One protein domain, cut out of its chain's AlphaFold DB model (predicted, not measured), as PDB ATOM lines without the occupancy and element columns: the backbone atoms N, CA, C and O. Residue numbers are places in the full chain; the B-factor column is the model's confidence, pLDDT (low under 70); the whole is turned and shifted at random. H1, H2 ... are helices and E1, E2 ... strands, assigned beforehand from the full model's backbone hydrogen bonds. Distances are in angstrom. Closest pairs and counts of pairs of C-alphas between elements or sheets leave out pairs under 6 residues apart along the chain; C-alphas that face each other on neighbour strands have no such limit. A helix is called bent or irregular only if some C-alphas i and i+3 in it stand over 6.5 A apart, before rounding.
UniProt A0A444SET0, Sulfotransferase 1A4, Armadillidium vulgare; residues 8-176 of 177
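This is residues 8 to 176 of the 177 residues of the protein "Sulfotransferase 1A4" of Armadillidium vulgare (UniProt A0A444SET0). Two groups of short helices lie at the ends of the longest axis, H4 and H5 at one and H7, H8, H9 and H1 at the other, and the small hairpin E1 and E2 runs through H2 to H3, which lies near the middle and packs on H5. H6 lies off one side, touching no helix, after the long unnamed stretch of residues 97 to 115. The printed part has 169 residues, with nine named helices and two named strands in the order H1 E1 E2 H2 H3 H4 H5 H6 H7 H8 H9; the sheet is E1 - E2, antiparallel. The class is mostly helix, though under half of the residues are in named elements. The whole is compact, with a radius of gyration of the C-alphas of 17.1 A and spans of 48 by 39 by 30 A.

E1 is residues 30 to 34, 13.6 A long, from C-alpha 30 at (142.426, 100.754, 127.948), and E2 is residues 38 to 41. H2 is residues 42 to 46; it is neither bent nor irregular, but only just: C-alphas 42 and 45 are 6.1 A apart. H3 is residues 53 to 60, H5 residues 89 to 96 and H4 residues 71 to 79, 12.2 A long. H1 is residues 13 to 22, 14.6 A long, from C-alpha 13 at (143.884, 90.751, 125.147). H6 is residues 116 to 119. H7, residues 129 to 143, is the longest helix at 19.9 A; H8 is residues 152 to 160, 12.1 A long. H9 is residues 170 to 174, ending with C-alpha 174 at (120.991, 95.590, 123.309).

E1 and E2 are a hairpin, antiparallel at 146 degrees, with N 31 and O 40 at 2.7 A and N 33 and O 38 at 2.9 A, within hydrogen-bond range. Residues 8 to 9 pair with residues 32 to 33 of E1, antiparallel. H2 and H3 only just touch, with 3 pairs of C-alphas within 8 A, the closest those of Phe 44 and Phe 56, 6.2 A apart. H3 touches H5 at a shallow tilt of 26 degrees, opposite ways; the closest C-alphas are those of Asp 55 and Phe 90, 6.0 A. H4 and H5 are close but not clearly touching, the closest C-alphas being those of Phe 76 and Ile 89, 7.0 A. H7 touches H8 with residues 133 to 137 alone, at a steep tilt of 62 degrees; the closest C-alphas are those of Ala 133 and Val 156, 6.3 A. H8 touches H9, the closest C-alphas being those of Ile 160 and Gly 170, 3.9 A. H1 and H8 are close but not clearly touching, the closest C-alphas being those of Ile 19 and His 158, 7.9 A. H3 and H7 are apart. Every O i to N i+4 pair is within hydrogen-bond range in H3, H4, H5, H7, H8 and H9; H1 has 5 of 6, H2 has 0 of 1 but 2 of 2 O i to N i+3 pairs, and H6 is too short for an i+4 pair.

The two C-alphas farthest apart, those of Pro 81 and Gly 176, are 51.2 A apart. The printed part has no cut, and the link from H5 to H6 is long. The mean pLDDT of the printed part is 82.1; residues 50 to 52, 59 to 64, 145 and 166 to 176 are under 70.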
ATOM      1  N   ILE A   8     138.433  98.285 138.771       90.12
ATOM      2  CA  ILE A   8     139.222  98.319 137.542       90.12
ATOM      3  C   ILE A   8     139.578  96.886 137.165       90.12
ATOM      4  O   ILE A   8     140.075  96.134 138.002       90.12
ATOM      5  N   PHE A   9     139.357  96.539 135.905       86.00
ATOM      6  CA  PHE A   9     139.747  95.270 135.312       86.00
ATOM      7  C   PHE A   9     140.559  95.525 134.045       86.00
ATOM      8  O   PHE A   9     140.250  96.430 133.266       86.00
ATOM      9  N   ALA A  10     141.583  94.703 133.823       78.75
ATOM     10  CA  ALA A  10     142.170  94.585 132.497       78.75
ATOM     11  C   ALA A  10     141.120  93.970 131.556       78.75
ATOM     12  O   ALA A  10     140.424  93.026 131.939       78.75
ATOM     13  N   SER A  11     140.970  94.517 130.350       71.06
ATOM     14  CA  SER A  11     140.134  93.895 129.314       71.06
ATOM     15  C   SER A  11     140.813  92.609 128.776       71.06
ATOM     16  O   SER A  11     141.988  92.342 129.055       71.06
ATOM     17  N   PRO A  12     140.098  91.724 128.068       75.38
ATOM     18  CA  PRO A  12     140.725  90.592 127.392       75.38
ATOM     19  C   PRO A  12     141.676  91.044 126.270       75.38
ATOM     20  O   PRO A  12     141.314  91.889 125.458       75.38
ATOM     21  N   LEU A  13     142.853  90.416 126.153       70.69
ATOM     22  CA  LEU A  13     143.884  90.751 125.147       70.69
ATOM     23  C   LEU A  13     143.339  90.883 123.713       70.69
ATOM     24  O   LEU A  13     143.611  91.877 123.048       70.69
ATOM     25  N   LYS A  14     142.492  89.944 123.274       74.31
ATOM     26  CA  LYS A  14     141.898  89.953 121.923       74.31
ATOM     27  C   LYS A  14     141.069  91.203 121.617       74.31
ATOM     28  O   LYS A  14     140.952  91.611 120.469       74.31
ATOM     29  N   GLU A  15     140.435  91.787 122.633       75.00
ATOM     30  CA  GLU A  15     139.660  93.015 122.464       75.00
ATOM     31  C   GLU A  15     140.582  94.226 122.272       75.00
ATOM     32  O   GLU A  15     140.293  95.084 121.440       75.00
ATOM     33  N   TYR A  16     141.709  94.269 122.987       78.75
ATOM     34  CA  TYR A  16     142.714  95.316 122.819       78.75
ATOM     35  C   TYR A  16     143.357  95.299 121.442       78.75
ATOM     36  O   TYR A  16     143.506  96.366 120.859       78.75
ATOM     37  N   GLU A  17     143.735  94.120 120.939       83.56
ATOM     38  CA  GLU A  17     144.399  93.968 119.637       83.56
ATOM     39  C   GLU A  17     143.599  94.679 118.546       83.56
ATOM     40  O   GLU A  17     144.089  95.632 117.943       83.56
ATOM     41  N   LYS A  18     142.312  94.342 118.421       83.06
ATOM     42  CA  LYS A  18     141.431  94.963 117.429       83.06
ATOM     43  C   LYS A  18     141.238  96.468 117.648       83.06
ATOM     44  O   LYS A  18     141.132  97.227 116.690       83.06
ATOM     45  N   ILE A  19     141.171  96.933 118.900       84.56
ATOM     46  CA  ILE A  19     141.062  98.374 119.175       84.56
ATOM     47  C   ILE A  19     142.347  99.107 118.767       84.56
ATOM     48  O   ILE A  19     142.261 100.191 118.200       84.56
ATOM     49  N   TYR A  20     143.530  98.560 119.040       85.81
ATOM     50  CA  TYR A  20     144.790  99.208 118.665       85.81
ATOM     51  C   TYR A  20     145.076  99.132 117.163       85.81
ATOM     52  O   TYR A  20     145.654 100.073 116.624       85.81
ATOM     53  N   GLU A  21     144.641  98.065 116.489       87.81
ATOM     54  CA  GLU A  21     144.688  97.941 115.028       87.81
ATOM     55  C   GLU A  21     143.867  99.041 114.345       87.81
ATOM     56  O   GLU A  21     144.371  99.725 113.451       87.81
ATOM     57  N   ASP A  22     142.629  99.243 114.810       88.75
ATOM     58  CA  ASP A  22     141.687 100.170 114.181       88.75
ATOM     59  C   ASP A  22     141.862 101.634 114.647       88.75
ATOM     60  O   ASP A  22     141.549 102.575 113.914       88.75
ATOM     61  N   PHE A  23     142.364 101.862 115.868       86.50
ATOM     62  CA  PHE A  23     142.571 103.190 116.469       86.50
ATOM     63  C   PHE A  23     144.053 103.478 116.725       86.50
ATOM     64  O   PHE A  23     144.489 103.649 117.868       86.50
ATOM     65  N   VAL A  24     144.832 103.603 115.648       85.50
ATOM     66  CA  VAL A  24     146.302 103.750 115.704       85.50
ATOM     67  C   VAL A  24     146.796 105.040 116.376       85.50
ATOM     68  O   VAL A  24     147.988 105.209 116.627       85.50
ATOM     69  N   GLY A  25     145.901 105.990 116.660       78.19
ATOM     70  CA  GLY A  25     146.213 107.198 117.426       78.19
ATOM     71  C   GLY A  25     146.286 106.957 118.934       78.19
ATOM     72  O   GLY A  25     146.817 107.803 119.657       78.19
ATOM     73  N   ARG A  26     145.778 105.821 119.426       77.69
ATOM     74  CA  ARG A  26     145.818 105.482 120.851       77.69
ATOM     75  C   ARG A  26     147.238 105.119 121.269       77.69
ATOM     76  O   ARG A  26     147.846 104.198 120.741       77.69
ATOM     77  N   ARG A  27     147.741 105.841 122.271       73.50
ATOM     78  CA  ARG A  27     149.082 105.643 122.853       73.50
ATOM     79  C   ARG A  27     149.052 105.142 124.292       73.50
ATOM     80  O   ARG A  27     150.095 104.999 124.917       73.50
ATOM     81  N   VAL A  28     147.855 104.939 124.831       78.06
ATOM     82  CA  VAL A  28     147.621 104.618 126.237       78.06
ATOM     83  C   VAL A  28     146.791 103.352 126.352       78.06
ATOM     84  O   VAL A  28     145.995 103.043 125.465       78.06
ATOM     85  N   GLY A  29     146.975 102.656 127.475       82.31
ATOM     86  CA  GLY A  29     146.180 101.493 127.840       82.31
ATOM     87  C   GLY A  29     144.679 101.795 127.873       82.31
ATOM     88  O   GLY A  29     144.260 102.929 128.106       82.31
ATOM     89  N   ILE A  30     143.871 100.762 127.672       82.50
ATOM     90  CA  ILE A  30     142.426 100.754 127.948       82.50
ATOM     91  C   ILE A  30     142.190  99.911 129.206       82.50
ATOM     92  O   ILE A  30     143.011  99.071 129.557       82.50
ATOM     93  N   LEU A  31     141.096 100.140 129.913       86.56
ATOM     94  CA  LEU A  31     140.651  99.419 131.097       86.56
ATOM     95  C   LEU A  31     139.134  99.250 131.034       86.56
ATOM     96  O   LEU A  31     138.437  99.992 130.336       86.56
ATOM     97  N   ARG A  32     138.622  98.292 131.809       87.19
ATOM     98  CA  ARG A  32     137.187  98.112 132.034       87.19
ATOM     99  C   ARG A  32     136.827  98.485 133.462       87.19
ATOM    100  O   ARG A  32     137.449  97.996 134.404       87.19
ATOM    101  N   LEU A  33     135.805  99.323 133.627       87.56
ATOM    102  CA  LEU A  33     135.230  99.616 134.941       87.56
ATOM    103  C   LEU A  33     133.955  98.807 135.169       87.56
ATOM    104  O   LEU A  33     133.075  98.757 134.309       87.56
ATOM    105  N   GLN A  34     133.848  98.203 136.347       87.38
ATOM    106  CA  GLN A  34     132.643  97.517 136.813       87.38
ATOM    107  C   GLN A  34     132.074  98.216 138.055       87.38
ATOM    108  O   GLN A  34     132.868  98.651 138.892       87.38
ATOM    109  N   PRO A  35     130.743  98.272 138.225       87.06
ATOM    110  CA  PRO A  35     129.723  97.706 137.336       87.06
ATOM    111  C   PRO A  35     129.587  98.487 136.018       87.06
ATOM    112  O   PRO A  35     129.970  99.647 135.923       87.06
ATOM    113  N   GLY A  36     129.044  97.843 134.983       79.50
ATOM    114  CA  GLY A  36     128.680  98.514 133.728       79.50
ATOM    115  C   GLY A  36     129.649  98.320 132.562       79.50
ATOM    116  O   GLY A  36     129.290  98.676 131.444       79.50
ATOM    117  N   ASN A  37     130.800  97.677 132.764       83.38
ATOM    118  CA  ASN A  37     131.780  97.357 131.715       83.38
ATOM    119  C   ASN A  37     132.271  98.576 130.900       83.38
ATOM    120  O   ASN A  37     132.465  98.477 129.687       83.38
ATOM    121  N   TRP A  38     132.456  99.731 131.541       84.88
ATOM    122  CA  TRP A  38     132.857 100.968 130.859       84.88
ATOM    123  C   TRP A  38     134.259 100.844 130.264       84.88
ATOM    124  O   TRP A  38     135.186 100.482 130.986       84.88
ATOM    125  N   CYS A  39     134.412 101.141 128.972       84.62
ATOM    126  CA  CYS A  39     135.714 101.259 128.317       84.62
ATOM    127  C   CYS A  39     136.309 102.626 128.649       84.62
ATOM    128  O   CYS A  39     135.702 103.657 128.362       84.62
ATOM    129  N   ILE A  40     137.478 102.643 129.276       82.25
ATOM    130  CA  ILE A  40     138.122 103.863 129.757       82.25
ATOM    131  C   ILE A  40     139.621 103.758 129.484       82.25
ATOM    132  O   ILE A  40     140.173 102.668 129.592       82.25
ATOM    133  N   SER A  41     140.311 104.845 129.138       81.19
ATOM    134  CA  SER A  41     141.773 104.779 129.004       81.19
ATOM    135  C   SER A  41     142.472 104.859 130.366       81.19
ATOM    136  O   SER A  41     141.982 105.501 131.295       81.19
ATOM    137  N   THR A  42     143.625 104.205 130.510       83.56
ATOM    138  CA  THR A  42     144.377 104.098 131.772       83.56
ATOM    139  C   THR A  42     144.575 105.430 132.504       83.56
ATOM    140  O   THR A  42     144.378 105.458 133.720       83.56
ATOM    141  N   PRO A  43     144.891 106.550 131.825       80.75
ATOM    142  CA  PRO A  43     145.089 107.826 132.508       80.75
ATOM    143  C   PRO A  43     143.853 108.380 133.215       80.75
ATOM    144  O   PRO A  43     143.995 109.205 134.112       80.75
ATOM    145  N   PHE A  44     142.649 107.912 132.871       80.38
ATOM    146  CA  PHE A  44     141.422 108.326 133.548       80.38
ATOM    147  C   PHE A  44     141.478 108.063 135.049       80.38
ATOM    148  O   PHE A  44     140.869 108.804 135.805       80.38
ATOM    149  N   ILE A  45     142.233 107.057 135.508       80.81
ATOM    150  CA  ILE A  45     142.388 106.766 136.941       80.81
ATOM    151  C   ILE A  45     142.861 108.008 137.713       80.81
ATOM    152  O   ILE A  45     142.400 108.238 138.827       80.81
ATOM    153  N   ASN A  46     143.709 108.841 137.103       78.56
ATOM    154  CA  ASN A  46     144.235 110.058 137.728       78.56
ATOM    155  C   ASN A  46     143.186 111.181 137.826       78.56
ATOM    156  O   ASN A  46     143.329 112.092 138.638       78.56
ATOM    157  N   TYR A  47     142.131 111.111 137.008       76.31
ATOM    158  CA  TYR A  47     141.053 112.101 136.922       76.31
ATOM    159  C   TYR A  47     139.705 111.564 137.405       76.31
ATOM    160  O   TYR A  47     138.739 112.320 137.463       76.31
ATOM    161  N   ALA A  48     139.620 110.284 137.772       76.62
ATOM    162  CA  ALA A  48     138.374 109.620 138.139       76.62
ATOM    163  C   ALA A  48     137.672 110.295 139.328       76.62
ATOM    164  O   ALA A  48     136.454 110.225 139.446       76.62
ATOM    165  N   ASP A  49     138.441 110.981 140.174       74.25
ATOM    166  CA  ASP A  49     137.941 111.736 141.320       74.25
ATOM    167  C   ASP A  49     137.639 113.211 140.999       74.25
ATOM    168  O   ASP A  49     137.071 113.914 141.831       74.25
ATOM    169  N   LYS A  50     138.048 113.698 139.822       69.12
ATOM    170  CA  LYS A  50     138.057 115.120 139.457       69.12
ATOM    171  C   LYS A  50     136.853 115.554 138.607       69.12
ATOM    172  O   LYS A  50     136.734 116.740 138.330       69.12
ATOM    173  N   ILE A  51     135.949 114.639 138.218       64.31
ATOM    174  CA  ILE A  51     134.674 114.867 137.479       64.31
ATOM    175  C   ILE A  51     134.842 115.490 136.071       64.31
ATOM    176  O   ILE A  51     133.975 115.334 135.213       64.31
ATOM    177  N   TYR A  52     135.964 116.154 135.791       67.50
ATOM    178  CA  TYR A  52     136.176 116.937 134.585       67.50
ATOM    179  C   TYR A  52     136.895 116.130 133.502       67.50
ATOM    180  O   TYR A  52     138.117 115.981 133.480       67.50
ATOM    181  N   GLU A  53     136.104 115.595 132.577       72.25
ATOM    182  CA  GLU A  53     136.587 114.732 131.499       72.25
ATOM    183  C   GLU A  53     137.478 115.445 130.479       72.25
ATOM    184  O   GLU A  53     138.277 114.796 129.812       72.25
ATOM    185  N   LEU A  54     137.344 116.765 130.317       74.75
ATOM    186  CA  LEU A  54     138.035 117.469 129.239       74.75
ATOM    187  C   LEU A  54     139.543 117.528 129.488       74.75
ATOM    188  O   LEU A  54     140.307 117.326 128.552       74.75
ATOM    189  N   ASP A  55     139.978 117.718 130.737       74.88
ATOM    190  CA  ASP A  55     141.396 117.618 131.102       74.88
ATOM    191  C   ASP A  55     141.943 116.219 130.816       74.88
ATOM    192  O   ASP A  55     143.065 116.058 130.334       74.88
ATOM    193  N   PHE A  56     141.127 115.192 131.047       73.31
ATOM    194  CA  PHE A  56     141.466 113.828 130.678       73.31
ATOM    195  C   PHE A  56     141.592 113.670 129.148       73.31
ATOM    196  O   PHE A  56     142.617 113.173 128.674       73.31
ATOM    197  N   PHE A  57     140.608 114.136 128.370       71.81
ATOM    198  CA  PHE A  57     140.609 114.050 126.907       71.81
ATOM    199  C   PHE A  57     141.786 114.804 126.284       71.81
ATOM    200  O   PHE A  57     142.525 114.237 125.475       71.81
ATOM    201  N   MET A  58     141.995 116.054 126.689       70.62
ATOM    202  CA  MET A  58     143.013 116.935 126.117       70.62
ATOM    203  C   MET A  58     144.435 116.422 126.340       70.62
ATOM    204  O   MET A  58     145.295 116.642 125.494       70.62
ATOM    205  N   ASN A  59     144.670 115.678 127.422       66.19
ATOM    206  CA  ASN A  59     146.004 115.178 127.746       66.19
ATOM    207  C   ASN A  59     146.271 113.735 127.284       66.19
ATOM    208  O   ASN A  59     147.430 113.341 127.181       66.19
ATOM    209  N   HIS A  60     145.238 112.932 126.985       63.19
ATOM    210  CA  HIS A  60     145.415 111.475 126.834       63.19
ATOM    211  C   HIS A  60     144.791 110.854 125.580       63.19
ATOM    212  O   HIS A  60     145.084 109.700 125.260       63.19
ATOM    213  N   HIS A  61     143.973 111.590 124.824       64.38
ATOM    214  CA  HIS A  61     143.297 111.069 123.630       64.38
ATOM    215  C   HIS A  61     144.054 111.334 122.325       64.38
ATOM    216  O   HIS A  61     143.467 111.760 121.337       64.38
ATOM    217  N   GLY A  62     145.366 111.081 122.309       56.91
ATOM    218  CA  GLY A  62     146.204 111.277 121.114       56.91
ATOM    219  C   GLY A  62     146.453 112.748 120.754       56.91
ATOM    220  O   GLY A  62     147.134 113.037 119.770       56.91
ATOM    221  N   LEU A  63     145.935 113.670 121.567       65.75
ATOM    222  CA  LEU A  63     146.283 115.082 121.552       65.75
ATOM    223  C   LEU A  63     147.657 115.287 122.198       65.75
ATOM    224  O   LEU A  63     148.117 114.466 122.994       65.75
ATOM    225  N   ARG A  64     148.338 116.375 121.820       66.94
ATOM    226  CA  ARG A  64     149.566 116.776 122.513       66.94
ATOM    227  C   ARG A  64     149.184 117.205 123.936       66.94
ATOM    228  O   ARG A  64     148.293 118.046 124.043       66.94
ATOM    229  N   PRO A  65     149.834 116.659 124.981       70.50
ATOM    230  CA  PRO A  65     149.602 117.098 126.350       70.50
ATOM    231  C   PRO A  65     149.775 118.613 126.489       70.50
ATOM    232  O   PRO A  65     150.599 119.221 125.792       70.50
ATOM    233  N   LEU A  66     148.983 119.222 127.371       81.50
ATOM    234  CA  LEU A  66     149.109 120.634 127.709       81.50
ATOM    235  C   LEU A  66     150.313 120.799 128.643       81.50
ATOM    236  O   LEU A  66     150.201 120.617 129.848       81.50
ATOM    237  N   GLU A  67     151.460 121.122 128.056       84.56
ATOM    238  CA  GLU A  67     152.761 121.269 128.725       84.56
ATOM    239  C   GLU A  67     153.321 122.687 128.512       84.56
ATOM    240  O   GLU A  67     152.819 123.412 127.640       84.56
ATOM    241  N   PRO A  68     154.371 123.099 129.255       90.00
ATOM    242  CA  PRO A  68     155.048 124.374 129.027       90.00
ATOM    243  C   PRO A  68     155.392 124.606 127.548       90.00
ATOM    244  O   PRO A  68     155.949 123.727 126.886       90.00
ATOM    245  N   GLY A  69     155.065 125.792 127.028       87.88
ATOM    246  CA  GLY A  69     155.196 126.135 125.607       87.88
ATOM    247  C   GLY A  69     153.918 125.928 124.782       87.88
ATOM    248  O   GLY A  69     153.860 126.344 123.621       87.88
ATOM    249  N   HIS A  70     152.881 125.293 125.338       88.81
ATOM    250  CA  HIS A  70     151.554 125.257 124.729       88.81
ATOM    251  C   HIS A  70     150.770 126.522 125.103       88.81
ATOM    252  O   HIS A  70     150.615 126.822 126.283       88.81
ATOM    253  N   GLN A  71     150.172 127.211 124.122       89.88
ATOM    254  CA  GLN A  71     149.482 128.493 124.345       89.88
ATOM    255  C   GLN A  71     148.485 128.453 125.516       89.88
ATOM    256  O   GLN A  71     148.498 129.343 126.360       89.88
ATOM    257  N   ILE A  72     147.639 127.420 125.591       89.38
ATOM    258  CA  ILE A  72     146.661 127.260 126.685       89.38
ATOM    259  C   ILE A  72     147.355 127.125 128.051       89.38
ATOM    260  O   ILE A  72     146.918 127.746 129.015       89.38
ATOM    261  N   TYR A  73     148.442 126.351 128.127       91.69
ATOM    262  CA  TYR A  73     149.196 126.134 129.360       91.69
ATOM    263  C   TYR A  73     149.832 127.438 129.846       91.69
ATOM    264  O   TYR A  73     149.629 127.848 130.989       91.69
ATOM    265  N   ASP A  74     150.563 128.115 128.959       92.50
ATOM    266  CA  ASP A  74     151.293 129.334 129.305       92.50
ATOM    267  C   ASP A  74     150.331 130.480 129.646       92.50
ATOM    268  O   ASP A  74     150.562 131.214 130.605       92.50
ATOM    269  N   THR A  75     149.210 130.589 128.920       93.69
ATOM    270  CA  THR A  75     148.164 131.585 129.205       93.69
ATOM    271  C   THR A  75     147.535 131.346 130.574       93.69
ATOM    272  O   THR A  75     147.422 132.283 131.361       93.69
ATOM    273  N   PHE A  76     147.158 130.102 130.891       94.06
ATOM    274  CA  PHE A  76     146.565 129.780 132.190       94.06
ATOM    275  C   PHE A  76     147.535 130.088 133.336       94.06
ATOM    276  O   PHE A  76     147.161 130.749 134.301       94.06
ATOM    277  N   ARG A  77     148.806 129.691 133.195       93.75
ATOM    278  CA  ARG A  77     149.851 129.959 134.192       93.75
ATOM    279  C   ARG A  77     150.118 131.454 134.392       93.75
ATOM    280  O   ARG A  77     150.408 131.870 135.507       93.75
ATOM    281  N   ALA A  78     150.046 132.255 133.330       95.06
ATOM    282  CA  ALA A  78     150.229 133.702 133.420       95.06
ATOM    283  C   ALA A  78     149.060 134.396 134.140       95.06
ATOM    284  O   ALA A  78     149.284 135.343 134.890       95.06
ATOM    285  N   LEU A  79     147.827 133.926 133.922       95.38
ATOM    286  CA  LEU A  79     146.622 134.483 134.545       95.38
ATOM    287  C   LEU A  79     146.428 134.024 135.999       95.38
ATOM    288  O   LEU A  79     145.885 134.777 136.805       95.38
ATOM    289  N   HIS A  80     146.880 132.815 136.333       95.00
ATOM    290  CA  HIS A  80     146.704 132.188 137.647       95.00
ATOM    291  C   HIS A  80     148.045 131.669 138.188       95.00
ATOM    292  O   HIS A  80     148.265 130.457 138.244       95.00
ATOM    293  N   PRO A  81     148.981 132.565 138.560       93.94
ATOM    294  CA  PRO A  81     150.338 132.185 138.965       93.94
ATOM    295  C   PRO A  81     150.396 131.391 140.281       93.94
ATOM    296  O   PRO A  81     151.409 130.757 140.569       93.94
ATOM    297  N   ASP A  82     149.330 131.435 141.077       94.88
ATOM    298  CA  ASP A  82     149.132 130.693 142.323       94.88
ATOM    299  C   ASP A  82     148.646 129.252 142.103       94.88
ATOM    300  O   ASP A  82     148.618 128.458 143.046       94.88
ATOM    301  N   ARG A  83     148.280 128.899 140.868       92.19
ATOM    302  CA  ARG A  83     147.721 127.599 140.516       92.19
ATOM    303  C   ARG A  83     148.657 126.776 139.632       92.19
ATOM    304  O   ARG A  83     149.405 127.307 138.812       92.19
ATOM    305  N   ASP A  84     148.589 125.454 139.772       89.69
ATOM    306  CA  ASP A  84     149.363 124.518 138.958       89.69
ATOM    307  C   ASP A  84     148.519 124.002 137.776       89.69
ATOM    308  O   ASP A  84     147.540 123.282 137.992       89.69
ATOM    309  N   PRO A  85     148.880 124.292 136.509       88.50
ATOM    310  CA  PRO A  85     148.149 123.781 135.348       88.50
ATOM    311  C   PRO A  85     148.025 122.245 135.321       88.50
ATOM    312  O   PRO A  85     147.080 121.707 134.739       88.50
ATOM    313  N   ARG A  86     148.945 121.521 135.977       81.88
ATOM    314  CA  ARG A  86     148.939 120.050 136.047       81.88
ATOM    315  C   ARG A  86     147.767 119.493 136.848       81.88
ATOM    316  O   ARG A  86     147.398 118.334 136.662       81.88
ATOM    317  N   ASP A  87     147.132 120.309 137.687       84.44
ATOM    318  CA  ASP A  87     145.943 119.900 138.429       84.44
ATOM    319  C   ASP A  87     144.671 119.830 137.575       84.44
ATOM    320  O   ASP A  87     143.669 119.273 138.033       84.44
ATOM    321  N   GLY A  88     144.742 120.284 136.320       85.12
ATOM    322  CA  GLY A  88     143.655 120.295 135.345       85.12
ATOM    323  C   GLY A  88     143.240 121.728 135.039       85.12
ATOM    324  O   GLY A  88     142.575 122.364 135.852       85.12
ATOM    325  N   ILE A  89     143.660 122.247 133.887       88.50
ATOM    326  CA  ILE A  89     143.391 123.623 133.454       88.50
ATOM    327  C   ILE A  89     141.886 123.872 133.356       88.50
ATOM    328  O   ILE A  89     141.401 124.910 133.810       88.50
ATOM    329  N   PHE A  90     141.128 122.942 132.773       87.62
ATOM    330  CA  PHE A  90     139.703 123.169 132.543       87.62
ATOM    331  C   PHE A  90     138.875 122.990 133.817       87.62
ATOM    332  O   PHE A  90     137.951 123.769 134.044       87.62
ATOM    333  N   LEU A  91     139.247 122.043 134.680       86.50
ATOM    334  CA  LEU A  91     138.687 121.912 136.024       86.50
ATOM    335  C   LEU A  91     138.858 123.210 136.816       86.50
ATOM    336  O   LEU A  91     137.887 123.756 137.329       86.50
ATOM    337  N   GLN A  92     140.078 123.741 136.866       90.50
ATOM    338  CA  GLN A  92     140.360 124.976 137.593       90.50
ATOM    339  C   GLN A  92     139.665 126.186 136.964       90.50
ATOM    340  O   GLN A  92     139.169 127.054 137.674       90.50
ATOM    341  N   SER A  93     139.562 126.225 135.634       89.44
ATOM    342  CA  SER A  93     138.783 127.255 134.936       89.44
ATOM    343  C   SER A  93     137.300 127.190 135.319       89.44
ATOM    344  O   SER A  93     136.662 128.225 135.509       89.44
ATOM    345  N   ALA A  94     136.747 125.985 135.486       88.81
ATOM    346  CA  ALA A  94     135.379 125.798 135.958       88.81
ATOM    347  C   ALA A  94     135.206 126.200 137.434       88.81
ATOM    348  O   ALA A  94     134.150 126.706 137.794       88.81
ATOM    349  N   GLU A  95     136.218 126.021 138.288       89.31
ATOM    350  CA  GLU A  95     136.204 126.517 139.677       89.31
ATOM    351  C   GLU A  95     136.242 128.043 139.764       89.31
ATOM    352  O   GLU A  95     135.626 128.620 140.656       89.31
ATOM    353  N   LEU A  96     136.979 128.685 138.857       91.31
ATOM    354  CA  LEU A  96     137.133 130.140 138.789       91.31
ATOM    355  C   LEU A  96     135.947 130.845 138.121       91.31
ATOM    356  O   LEU A  96     135.826 132.063 138.220       91.31
ATOM    357  N   SER A  97     135.097 130.100 137.417       90.62
ATOM    358  CA  SER A  97     133.925 130.653 136.743       90.62
ATOM    359  C   SER A  97     132.841 131.028 137.753       90.62
ATOM    360  O   SER A  97     132.518 130.242 138.644       90.62
ATOM    361  N   GLU A  98     132.251 132.212 137.584       92.88
ATOM    362  CA  GLU A  98     131.129 132.670 138.407       92.88
ATOM    363  C   GLU A  98     129.885 131.794 138.205       92.88
ATOM    364  O   GLU A  98     129.674 131.193 137.146       92.88
ATOM    365  N   ASP A  99     129.042 131.721 139.234       89.19
ATOM    366  CA  ASP A  99     127.782 130.994 139.146       89.19
ATOM    367  C   ASP A  99     126.728 131.781 138.333       89.19
ATOM    368  O   ASP A  99     126.644 133.007 138.439       89.19
ATOM    369  N   PRO A 100     125.861 131.085 137.569       90.94
ATOM    370  CA  PRO A 100     125.785 129.629 137.442       90.94
ATOM    371  C   PRO A 100     126.795 129.057 136.433       90.94
ATOM    372  O   PRO A 100     126.872 129.490 135.283       90.94
ATOM    373  N   ARG A 101     127.495 127.991 136.833       90.31
ATOM    374  CA  ARG A 101     128.421 127.259 135.955       90.31
ATOM    375  C   ARG A 101     127.688 126.293 135.028       90.31
ATOM    376  O   ARG A 101     126.799 125.555 135.450       90.31
ATOM    377  N   ILE A 102     128.119 126.245 133.769       88.25
ATOM    378  CA  ILE A 102     127.640 125.283 132.768       88.25
ATOM    379  C   ILE A 102     128.763 124.289 132.484       88.25
ATOM    380  O   ILE A 102     129.801 124.650 131.936       88.25
ATOM    381  N   ILE A 103     128.547 123.026 132.853       87.56
ATOM    382  CA  ILE A 103     129.521 121.947 132.677       87.56
ATOM    383  C   ILE A 103     128.943 120.917 131.710       87.56
ATOM    384  O   ILE A 103     127.822 120.441 131.885       87.56
ATOM    385  N   LYS A 104     129.726 120.559 130.691       85.94
ATOM    386  CA  LYS A 104     129.437 119.448 129.784       85.94
ATOM    387  C   LYS A 104     130.205 118.215 130.254       85.94
ATOM    388  O   LYS A 104     131.400 118.311 130.519       85.94
ATOM    389  N   SER A 105     129.536 117.067 130.294       84.50
ATOM    390  CA  SER A 105     130.182 115.775 130.498       84.50
ATOM    391  C   SER A 105     129.516 114.691 129.649       84.50
ATOM    392  O   SER A 105     128.296 114.685 129.492       84.50
ATOM    393  N   HIS A 106     130.328 113.786 129.119       84.25
ATOM    394  CA  HIS A 106     129.974 112.505 128.518       84.25
ATOM    395  C   HIS A 106     130.083 111.347 129.521       84.25
ATOM    396  O   HIS A 106     129.756 110.209 129.183       84.25
ATOM    397  N   LEU A 107     130.538 111.601 130.755       83.62
ATOM    398  CA  LEU A 107     130.591 110.578 131.791       83.62
ATOM    399  C   LEU A 107     129.178 110.118 132.175       83.62
ATOM    400  O   LEU A 107     128.270 110.935 132.349       83.62
ATOM    401  N   PRO A 108     128.976 108.808 132.376       83.19
ATOM    402  CA  PRO A 108     127.720 108.298 132.897       83.19
ATOM    403  C   PRO A 108     127.509 108.739 134.347       83.19
ATOM    404  O   PRO A 108     128.466 108.865 135.111       83.19
ATOM    405  N   PHE A 109     126.245 108.838 134.771       85.00
ATOM    406  CA  PHE A 109     125.871 109.182 136.151       85.00
ATOM    407  C   PHE A 109     126.578 108.335 137.219       85.00
ATOM    408  O   PHE A 109     126.890 108.845 138.287       85.00
ATOM    409  N   SER A 110     126.884 107.063 136.937       84.69
ATOM    410  CA  SER A 110     127.587 106.190 137.885       84.69
ATOM    411  C   SER A 110     129.046 106.597 138.133       84.69
ATOM    412  O   SER A 110     129.628 106.187 139.134       84.69
ATOM    413  N   LEU A 111     129.653 107.371 137.231       82.25
ATOM    414  CA  LEU A 111     131.001 107.928 137.381       82.25
ATOM    415  C   LEU A 111     130.989 109.396 137.836       82.25
ATOM    416  O   LEU A 111     132.056 109.966 138.048       82.25
ATOM    417  N   LEU A 112     129.808 109.989 138.010       85.31
ATOM    418  CA  LEU A 112     129.618 111.330 138.557       85.31
ATOM    419  C   LEU A 112     129.295 111.255 140.063       85.31
ATOM    420  O   LEU A 112     128.996 110.172 140.579       85.31
ATOM    421  N   PRO A 113     129.358 112.380 140.805       86.12
ATOM    422  CA  PRO A 113     128.995 112.391 142.217       86.12
ATOM    423  C   PRO A 113     127.557 111.899 142.435       86.12
ATOM    424  O   PRO A 113     126.650 112.377 141.755       86.12
ATOM    425  N   PRO A 114     127.304 111.010 143.411       85.38
ATOM    426  CA  PRO A 114     125.949 110.536 143.696       85.38
ATOM    427  C   PRO A 114     124.971 111.659 144.074       85.38
ATOM    428  O   PRO A 114     123.792 111.574 143.750       85.38
ATOM    429  N   SER A 115     125.471 112.727 144.704       88.50
ATOM    430  CA  SER A 115     124.709 113.916 145.108       88.50
ATOM    431  C   SER A 115     124.635 115.005 144.028       88.50
ATOM    432  O   SER A 115     124.288 116.154 144.312       88.50
ATOM    433  N   LEU A 116     124.980 114.686 142.772       88.81
ATOM    434  CA  LEU A 116     124.973 115.654 141.672       88.81
ATOM    435  C   LEU A 116     123.600 116.328 141.528       88.81
ATOM    436  O   LEU A 116     123.518 117.550 141.472       88.81
ATOM    437  N   LEU A 117     122.523 115.538 141.539       91.00
ATOM    438  CA  LEU A 117     121.154 116.039 141.365       91.00
ATOM    439  C   LEU A 117     120.614 116.798 142.588       91.00
ATOM    440  O   LEU A 117     119.628 117.518 142.456       91.00
ATOM    441  N   ASP A 118     121.269 116.677 143.745       93.88
ATOM    442  CA  ASP A 118     120.915 117.438 144.948       93.88
ATOM    443  C   ASP A 118     121.463 118.871 144.889       93.88
ATOM    444  O   ASP A 118     120.952 119.769 145.556       93.88
ATOM    445  N   THR A 119     122.521 119.090 144.102       90.38
ATOM    446  CA  THR A 119     123.272 120.354 144.074       90.38
ATOM    447  C   THR A 119     123.176 121.094 142.740       90.38
ATOM    448  O   THR A 119     123.366 122.309 142.712       90.38
ATOM    449  N   CYS A 120     122.856 120.413 141.634       90.81
ATOM    450  CA  CYS A 120     122.737 121.044 140.322       90.81
ATOM    451  C   CYS A 120     121.626 120.441 139.449       90.81
ATOM    452  O   CYS A 120     121.042 119.398 139.738       90.81
ATOM    453  N   LYS A 121     121.321 121.132 138.345       93.56
ATOM    454  CA  LYS A 121     120.376 120.664 137.324       93.56
ATOM    455  C   LYS A 121     121.145 119.986 136.198       93.56
ATOM    456  O   LYS A 121     122.112 120.548 135.693       93.56
ATOM    457  N   VAL A 122     120.670 118.821 135.764       92.25
ATOM    458  CA  VAL A 122     121.274 118.067 134.658       92.25
ATOM    459  C   VAL A 122     120.308 118.005 133.483       92.25
ATOM    460  O   VAL A 122     119.152 117.617 133.634       92.25
ATOM    461  N   ILE A 123     120.805 118.367 132.302       93.56
ATOM    462  CA  ILE A 123     120.118 118.161 131.027       93.56
ATOM    463  C   ILE A 123     120.805 116.982 130.342       93.56
ATOM    464  O   ILE A 123     121.948 117.097 129.905       93.56
ATOM    465  N   TYR A 124     120.114 115.845 130.270       90.25
ATOM    466  CA  TYR A 124     120.595 114.667 129.552       90.25
ATOM    467  C   TYR A 124     120.075 114.688 128.114       90.25
ATOM    468  O   TYR A 124     118.877 114.851 127.885       90.25
ATOM    469  N   LEU A 125     120.974 114.521 127.147       89.12
ATOM    470  CA  LEU A 125     120.637 114.486 125.728       89.12
ATOM    471  C   LEU A 125     120.741 113.051 125.219       89.12
ATOM    472  O   LEU A 125     121.803 112.442 125.297       89.12
ATOM    473  N   ALA A 126     119.643 112.542 124.667       87.06
ATOM    474  CA  ALA A 126     119.595 111.257 123.980       87.06
ATOM    475  C   ALA A 126     119.308 111.478 122.491       87.06
ATOM    476  O   ALA A 126     118.551 112.377 122.116       87.06
ATOM    477  N   ARG A 127     119.898 110.645 121.635       88.00
ATOM    478  CA  ARG A 127     119.695 110.654 120.182       88.00
ATOM    479  C   ARG A 127     119.506 109.221 119.700       88.00
ATOM    480  O   ARG A 127     119.963 108.294 120.358       88.00
ATOM    481  N   ASN A 128     118.856 109.039 118.545       88.94
ATOM    482  CA  ASN A 128     118.833 107.739 117.882       88.94
ATOM    483  C   ASN A 128     120.276 107.237 117.727       88.94
ATOM    484  O   ASN A 128     121.078 107.876 117.040       88.94
ATOM    485  N   PRO A 129     120.617 106.100 118.337       85.19
ATOM    486  CA  PRO A 129     122.013 105.734 118.463       85.19
ATOM    487  C   PRO A 129     122.606 105.242 117.128       85.19
ATOM    488  O   PRO A 129     123.822 105.245 116.948       85.19
ATOM    489  N   LYS A 130     121.776 104.916 116.117       88.25
ATOM    490  CA  LYS A 130     122.251 104.708 114.732       88.25
ATOM    491  C   LYS A 130     122.840 105.994 114.150       88.25
ATOM    492  O   LYS A 130     123.891 105.960 113.513       88.25
ATOM    493  N   ASP A 131     122.190 107.128 114.409       91.62
ATOM    494  CA  ASP A 131     122.681 108.434 113.975       91.62
ATOM    495  C   ASP A 131     123.908 108.862 114.783       91.62
ATOM    496  O   ASP A 131     124.810 109.503 114.236       91.62
ATOM    497  N   VAL A 132     123.967 108.501 116.071       90.12
ATOM    498  CA  VAL A 132     125.155 108.726 116.907       90.12
ATOM    499  C   VAL A 132     126.347 107.956 116.351       90.12
ATOM    500  O   VAL A 132     127.389 108.570 116.144       90.12
ATOM    501  N   ALA A 133     126.188 106.674 116.003       89.00
ATOM    502  CA  ALA A 133     127.262 105.863 115.425       89.00
ATOM    503  C   ALA A 133     127.868 106.516 114.168       89.00
ATOM    504  O   ALA A 133     129.087 106.649 114.051       89.00
ATOM    505  N   VAL A 134     127.017 106.980 113.246       91.94
ATOM    506  CA  VAL A 134     127.458 107.660 112.015       91.94
ATOM    507  C   VAL A 134     128.125 108.998 112.338       91.94
ATOM    508  O   VAL A 134     129.213 109.290 111.840       91.94
ATOM    509  N   SER A 135     127.509 109.808 113.203       91.94
ATOM    510  CA  SER A 135     128.061 111.096 113.630       91.94
ATOM    511  C   SER A 135     129.429 110.933 114.291       91.94
ATOM    512  O   SER A 135     130.344 111.713 114.017       91.94
ATOM    513  N   PHE A 136     129.592 109.916 115.134       88.44
ATOM    514  CA  PHE A 136     130.830 109.660 115.850       88.44
ATOM    515  C   PHE A 136     131.923 109.133 114.917       88.44
ATOM    516  O   PHE A 136     133.058 109.600 114.987       88.44
ATOM    517  N   HIS A 137     131.578 108.277 113.951       90.38
ATOM    518  CA  HIS A 137     132.501 107.875 112.889       90.38
ATOM    519  C   HIS A 137     133.072 109.097 112.147       90.38
ATOM    520  O   HIS A 137     134.288 109.226 111.979       90.38
ATOM    521  N   HIS A 138     132.213 110.044 111.753       91.06
ATOM    522  CA  HIS A 138     132.664 111.285 111.123       91.06
ATOM    523  C   HIS A 138     133.470 112.172 112.077       91.06
ATOM    524  O   HIS A 138     134.489 112.723 111.663       91.06
ATOM    525  N   HIS A 139     133.079 112.271 113.349       87.00
ATOM    526  CA  HIS A 139     133.846 112.998 114.359       87.00
ATOM    527  C   HIS A 139     135.265 112.434 114.512       87.00
ATOM    528  O   HIS A 139     136.221 113.202 114.462       87.00
ATOM    529  N   CYS A 140     135.438 111.111 114.609       83.44
ATOM    530  CA  CYS A 140     136.759 110.479 114.684       83.44
ATOM    531  C   CYS A 140     137.633 110.789 113.463       83.44
ATOM    532  O   CYS A 140     138.840 110.985 113.613       83.44
ATOM    533  N   ARG A 141     137.034 110.871 112.267       84.50
ATOM    534  CA  ARG A 141     137.739 111.227 111.027       84.50
ATOM    535  C   ARG A 141     138.129 112.704 110.969       84.50
ATOM    536  O   ARG A 141     139.236 113.011 110.543       84.50
ATOM    537  N   ILE A 142     137.241 113.604 111.398       86.06
ATOM    538  CA  ILE A 142     137.475 115.059 111.389       86.06
ATOM    539  C   ILE A 142     138.470 115.452 112.480       86.06
ATOM    540  O   ILE A 142     139.447 116.141 112.207       86.06
ATOM    541  N   ALA A 143     138.231 115.009 113.715       79.38
ATOM    542  CA  ALA A 143     139.086 115.327 114.849       79.38
ATOM    543  C   ALA A 143     140.466 114.672 114.706       79.38
ATOM    544  O   ALA A 143     141.454 115.209 115.201       79.38
ATOM    545  N   ASN A 144     140.536 113.508 114.045       75.94
ATOM    546  CA  ASN A 144     141.752 112.728 113.786       75.94
ATOM    547  C   ASN A 144     142.593 112.421 115.047       75.94
ATOM    548  O   ASN A 144     143.736 111.979 114.960       75.94
ATOM    549  N   THR A 145     142.026 112.614 116.240       69.69
ATOM    550  CA  THR A 145     142.696 112.419 117.533       69.69
ATOM    551  C   THR A 145     142.918 110.940 117.821       69.69
ATOM    552  O   THR A 145     143.969 110.532 118.306       69.69
ATOM    553  N   GLN A 146     141.947 110.107 117.444       73.62
ATOM    554  CA  GLN A 146     142.025 108.653 117.576       73.62
ATOM    555  C   GLN A 146     142.684 107.972 116.363       73.62
ATOM    556  O   GLN A 146     142.971 106.778 116.430       73.62
ATOM    557  N   ARG A 147     142.925 108.721 115.271       82.94
ATOM    558  CA  ARG A 147     143.436 108.242 113.968       82.94
ATOM    559  C   ARG A 147     142.795 106.915 113.542       82.94
ATOM    560  O   ARG A 147     143.495 105.946 113.276       82.94
ATOM    561  N   PHE A 148     141.464 106.866 113.539       88.12
ATOM    562  CA  PHE A 148     140.731 105.671 113.125       88.12
ATOM    563  C   PHE A 148     141.015 105.361 111.648       88.12
ATOM    564  O   PHE A 148     140.858 106.246 110.805       88.12
ATOM    565  N   ASN A 149     141.449 104.136 111.344       87.56
ATOM    566  CA  ASN A 149     141.831 103.704 109.990       87.56
ATOM    567  C   ASN A 149     140.860 102.670 109.378       87.56
ATOM    568  O   ASN A 149     141.059 102.264 108.234       87.56
ATOM    569  N   GLY A 150     139.824 102.264 110.120       88.38
ATOM    570  CA  GLY A 150     138.798 101.326 109.670       88.38
ATOM    571  C   GLY A 150     137.709 101.963 108.798       88.38
ATOM    572  O   GLY A 150     137.742 103.151 108.467       88.38
ATOM    573  N   ASN A 151     136.708 101.158 108.430       91.38
ATOM    574  CA  ASN A 151     135.529 101.602 107.683       91.38
ATOM    575  C   ASN A 151     134.316 101.788 108.619       91.38
ATOM    576  O   ASN A 151     134.406 101.595 109.831       91.38
ATOM    577  N   LEU A 152     133.167 102.186 108.062       91.31
ATOM    578  CA  LEU A 152     131.956 102.388 108.862       91.31
ATOM    579  C   LEU A 152     131.491 101.091 109.543       91.31
ATOM    580  O   LEU A 152     131.074 101.143 110.695       91.31
ATOM    581  N   ASP A 153     131.595  99.941 108.875       93.25
ATOM    582  CA  ASP A 153     131.155  98.659 109.437       93.25
ATOM    583  C   ASP A 153     131.996  98.264 110.655       93.25
ATOM    584  O   ASP A 153     131.445  97.911 111.701       93.25
ATOM    585  N   SER A 154     133.326  98.393 110.569       91.38
ATOM    586  CA  SER A 154     134.201  98.136 111.714       91.38
ATOM    587  C   SER A 154     133.965  99.151 112.832       91.38
ATOM    588  O   SER A 154     133.934  98.777 114.006       91.38
ATOM    589  N   PHE A 155     133.698 100.418 112.494       90.62
ATOM    590  CA  PHE A 155     133.329 101.431 113.481       90.62
ATOM    591  C   PHE A 155     132.040 101.065 114.227       90.62
ATOM    592  O   PHE A 155     132.001 101.106 115.457       90.62
ATOM    593  N   VAL A 156     130.995 100.672 113.495       90.88
ATOM    594  CA  VAL A 156     129.712 100.239 114.060       90.88
ATOM    595  C   VAL A 156     129.898  98.996 114.929       90.88
ATOM    596  O   VAL A 156     129.317  98.922 116.011       90.88
ATOM    597  N   GLU A 157     130.754  98.051 114.534       90.06
ATOM    598  CA  GLU A 157     131.083  96.896 115.371       90.06
ATOM    599  C   GLU A 157     131.713  97.325 116.705       90.06
ATOM    600  O   GLU A 157     131.321  96.826 117.765       90.06
ATOM    601  N   HIS A 158     132.663  98.263 116.687       88.00
ATOM    602  CA  HIS A 158     133.247  98.806 117.916       88.00
ATOM    603  C   HIS A 158     132.219  99.538 118.777       88.00
ATOM    604  O   HIS A 158     132.228  99.388 119.999       88.00
ATOM    605  N   PHE A 159     131.332 100.307 118.148       87.25
ATOM    606  CA  PHE A 159     130.278 101.063 118.819       87.25
ATOM    607  C   PHE A 159     129.270 100.141 119.520       87.25
ATOM    608  O   PHE A 159     129.019 100.288 120.714       87.25
ATOM    609  N   ILE A 160     128.770  99.116 118.822       86.69
ATOM    610  CA  ILE A 160     127.829  98.132 119.380       86.69
ATOM    611  C   ILE A 160     128.478  97.319 120.503       86.69
ATOM    612  O   ILE A 160     127.800  96.935 121.453       86.69
ATOM    613  N   ASN A 161     129.784  97.054 120.420       84.50
ATOM    614  CA  ASN A 161     130.516  96.295 121.434       84.50
ATOM    615  C   ASN A 161     131.065  97.144 122.589       84.50
ATOM    616  O   ASN A 161     131.827  96.619 123.399       84.50
ATOM    617  N   ASP A 162     130.660  98.413 122.706       82.88
ATOM    618  CA  ASP A 162     131.094  99.315 123.778       82.88
ATOM    619  C   ASP A 162     132.636  99.376 123.881       82.88
ATOM    620  O   ASP A 162     133.211  99.340 124.973       82.88
ATOM    621  N   ARG A 163     133.332  99.373 122.735       83.38
ATOM    622  CA  ARG A 163     134.807  99.429 122.650       83.38
ATOM    623  C   ARG A 163     135.345 100.859 122.561       83.38
ATOM    624  O   ARG A 163     136.557 101.059 122.601       83.38
ATOM    625  N   GLN A 164     134.463 101.854 122.487       79.06
ATOM    626  CA  GLN A 164     134.828 103.267 122.517       79.06
ATOM    627  C   GLN A 164     134.948 103.788 123.944       79.06
ATOM    628  O   GLN A 164     134.216 103.370 124.833       79.06
ATOM    629  N   VAL A 165     135.900 104.694 124.166       72.38
ATOM    630  CA  VAL A 165     136.166 105.255 125.495       72.38
ATOM    631  C   VAL A 165     135.053 106.225 125.887       72.38
ATOM    632  O   VAL A 165     134.714 107.098 125.095       72.38
ATOM    633  N   ILE A 166     134.542 106.086 127.115       60.47
ATOM    634  CA  ILE A 166     133.522 106.937 127.766       60.47
ATOM    635  C   ILE A 166     132.123 106.896 127.120       60.47
ATOM    636  O   ILE A 166     131.141 107.164 127.802       60.47
ATOM    637  N   GLU A 167     131.980 106.423 125.884       61.09
ATOM    638  CA  GLU A 167     130.676 106.240 125.246       61.09
ATOM    639  C   GLU A 167     130.182 104.793 125.352       61.09
ATOM    640  O   GLU A 167     130.817 103.851 124.874       61.09
ATOM    641  N   LYS A 168     129.007 104.616 125.967       60.72
ATOM    642  CA  LYS A 168     128.305 103.331 126.033       60.72
ATOM    643  C   LYS A 168     126.871 103.470 125.543       60.72
ATOM    644  O   LYS A 168     125.929 103.498 126.333       60.72
ATOM    645  N   GLU A 169     126.710 103.511 124.231       57.81
ATOM    646  CA  GLU A 169     125.387 103.457 123.604       57.81
ATOM    647  C   GLU A 169     125.046 102.052 123.086       57.81
ATOM    648  O   GLU A 169     123.878 101.673 123.082       57.81
ATOM    649  N   GLY A 170     126.043 101.214 122.764       52.34
ATOM    650  CA  GLY A 170     125.871  99.816 122.333       52.34
ATOM    651  C   GLY A 170     125.068  98.968 123.326       52.34
ATOM    652  O   GLY A 170     124.167  98.204 122.961       52.34
ATOM    653  N   GLY A 171     125.347  99.142 124.618       50.97
ATOM    654  CA  GLY A 171     124.568  98.541 125.700       50.97
ATOM    655  C   GLY A 171     123.114  99.027 125.797       50.97
ATOM    656  O   GLY A 171     122.280  98.257 126.276       50.97
ATOM    657  N   PHE A 172     122.804 100.249 125.346       47.28
ATOM    658  CA  PHE A 172     121.430 100.760 125.242       47.28
ATOM    659  C   PHE A 172     120.672 100.059 124.101       47.28
ATOM    660  O   PHE A 172     119.595  99.522 124.360       47.28
ATOM    661  N   PHE A 173     121.276  99.889 122.912       45.78
ATOM    662  CA  PHE A 173     120.656  99.116 121.814       45.78
ATOM    663  C   PHE A 173     120.298  97.687 122.213       45.78
ATOM    664  O   PHE A 173     119.219  97.194 121.893       45.78
ATOM    665  N   ARG A 174     121.211  96.990 122.905       50.62
ATOM    666  CA  ARG A 174     120.991  95.590 123.309       50.62
ATOM    667  C   ARG A 174     119.889  95.437 124.355       50.62
ATOM    668  O   ARG A 174     119.362  94.342 124.515       50.62
ATOM    669  N   LYS A 175     119.548  96.517 125.060       43.97
ATOM    670  CA  LYS A 175     118.475  96.550 126.059       43.97
ATOM    671  C   LYS A 175     117.142  97.064 125.504       43.97
ATOM    672  O   LYS A 175     116.190  97.125 126.273       43.97
ATOM    673  N   GLY A 176     117.061  97.370 124.206       34.50
ATOM    674  CA  GLY A 176     115.802  97.693 123.528       34.50
ATOM    675  C   GLY A 176     115.187  99.040 123.914       34.50
ATOM    676  O   GLY A 176     113.968  99.170 123.838       34.50
TER     677      GLY A 176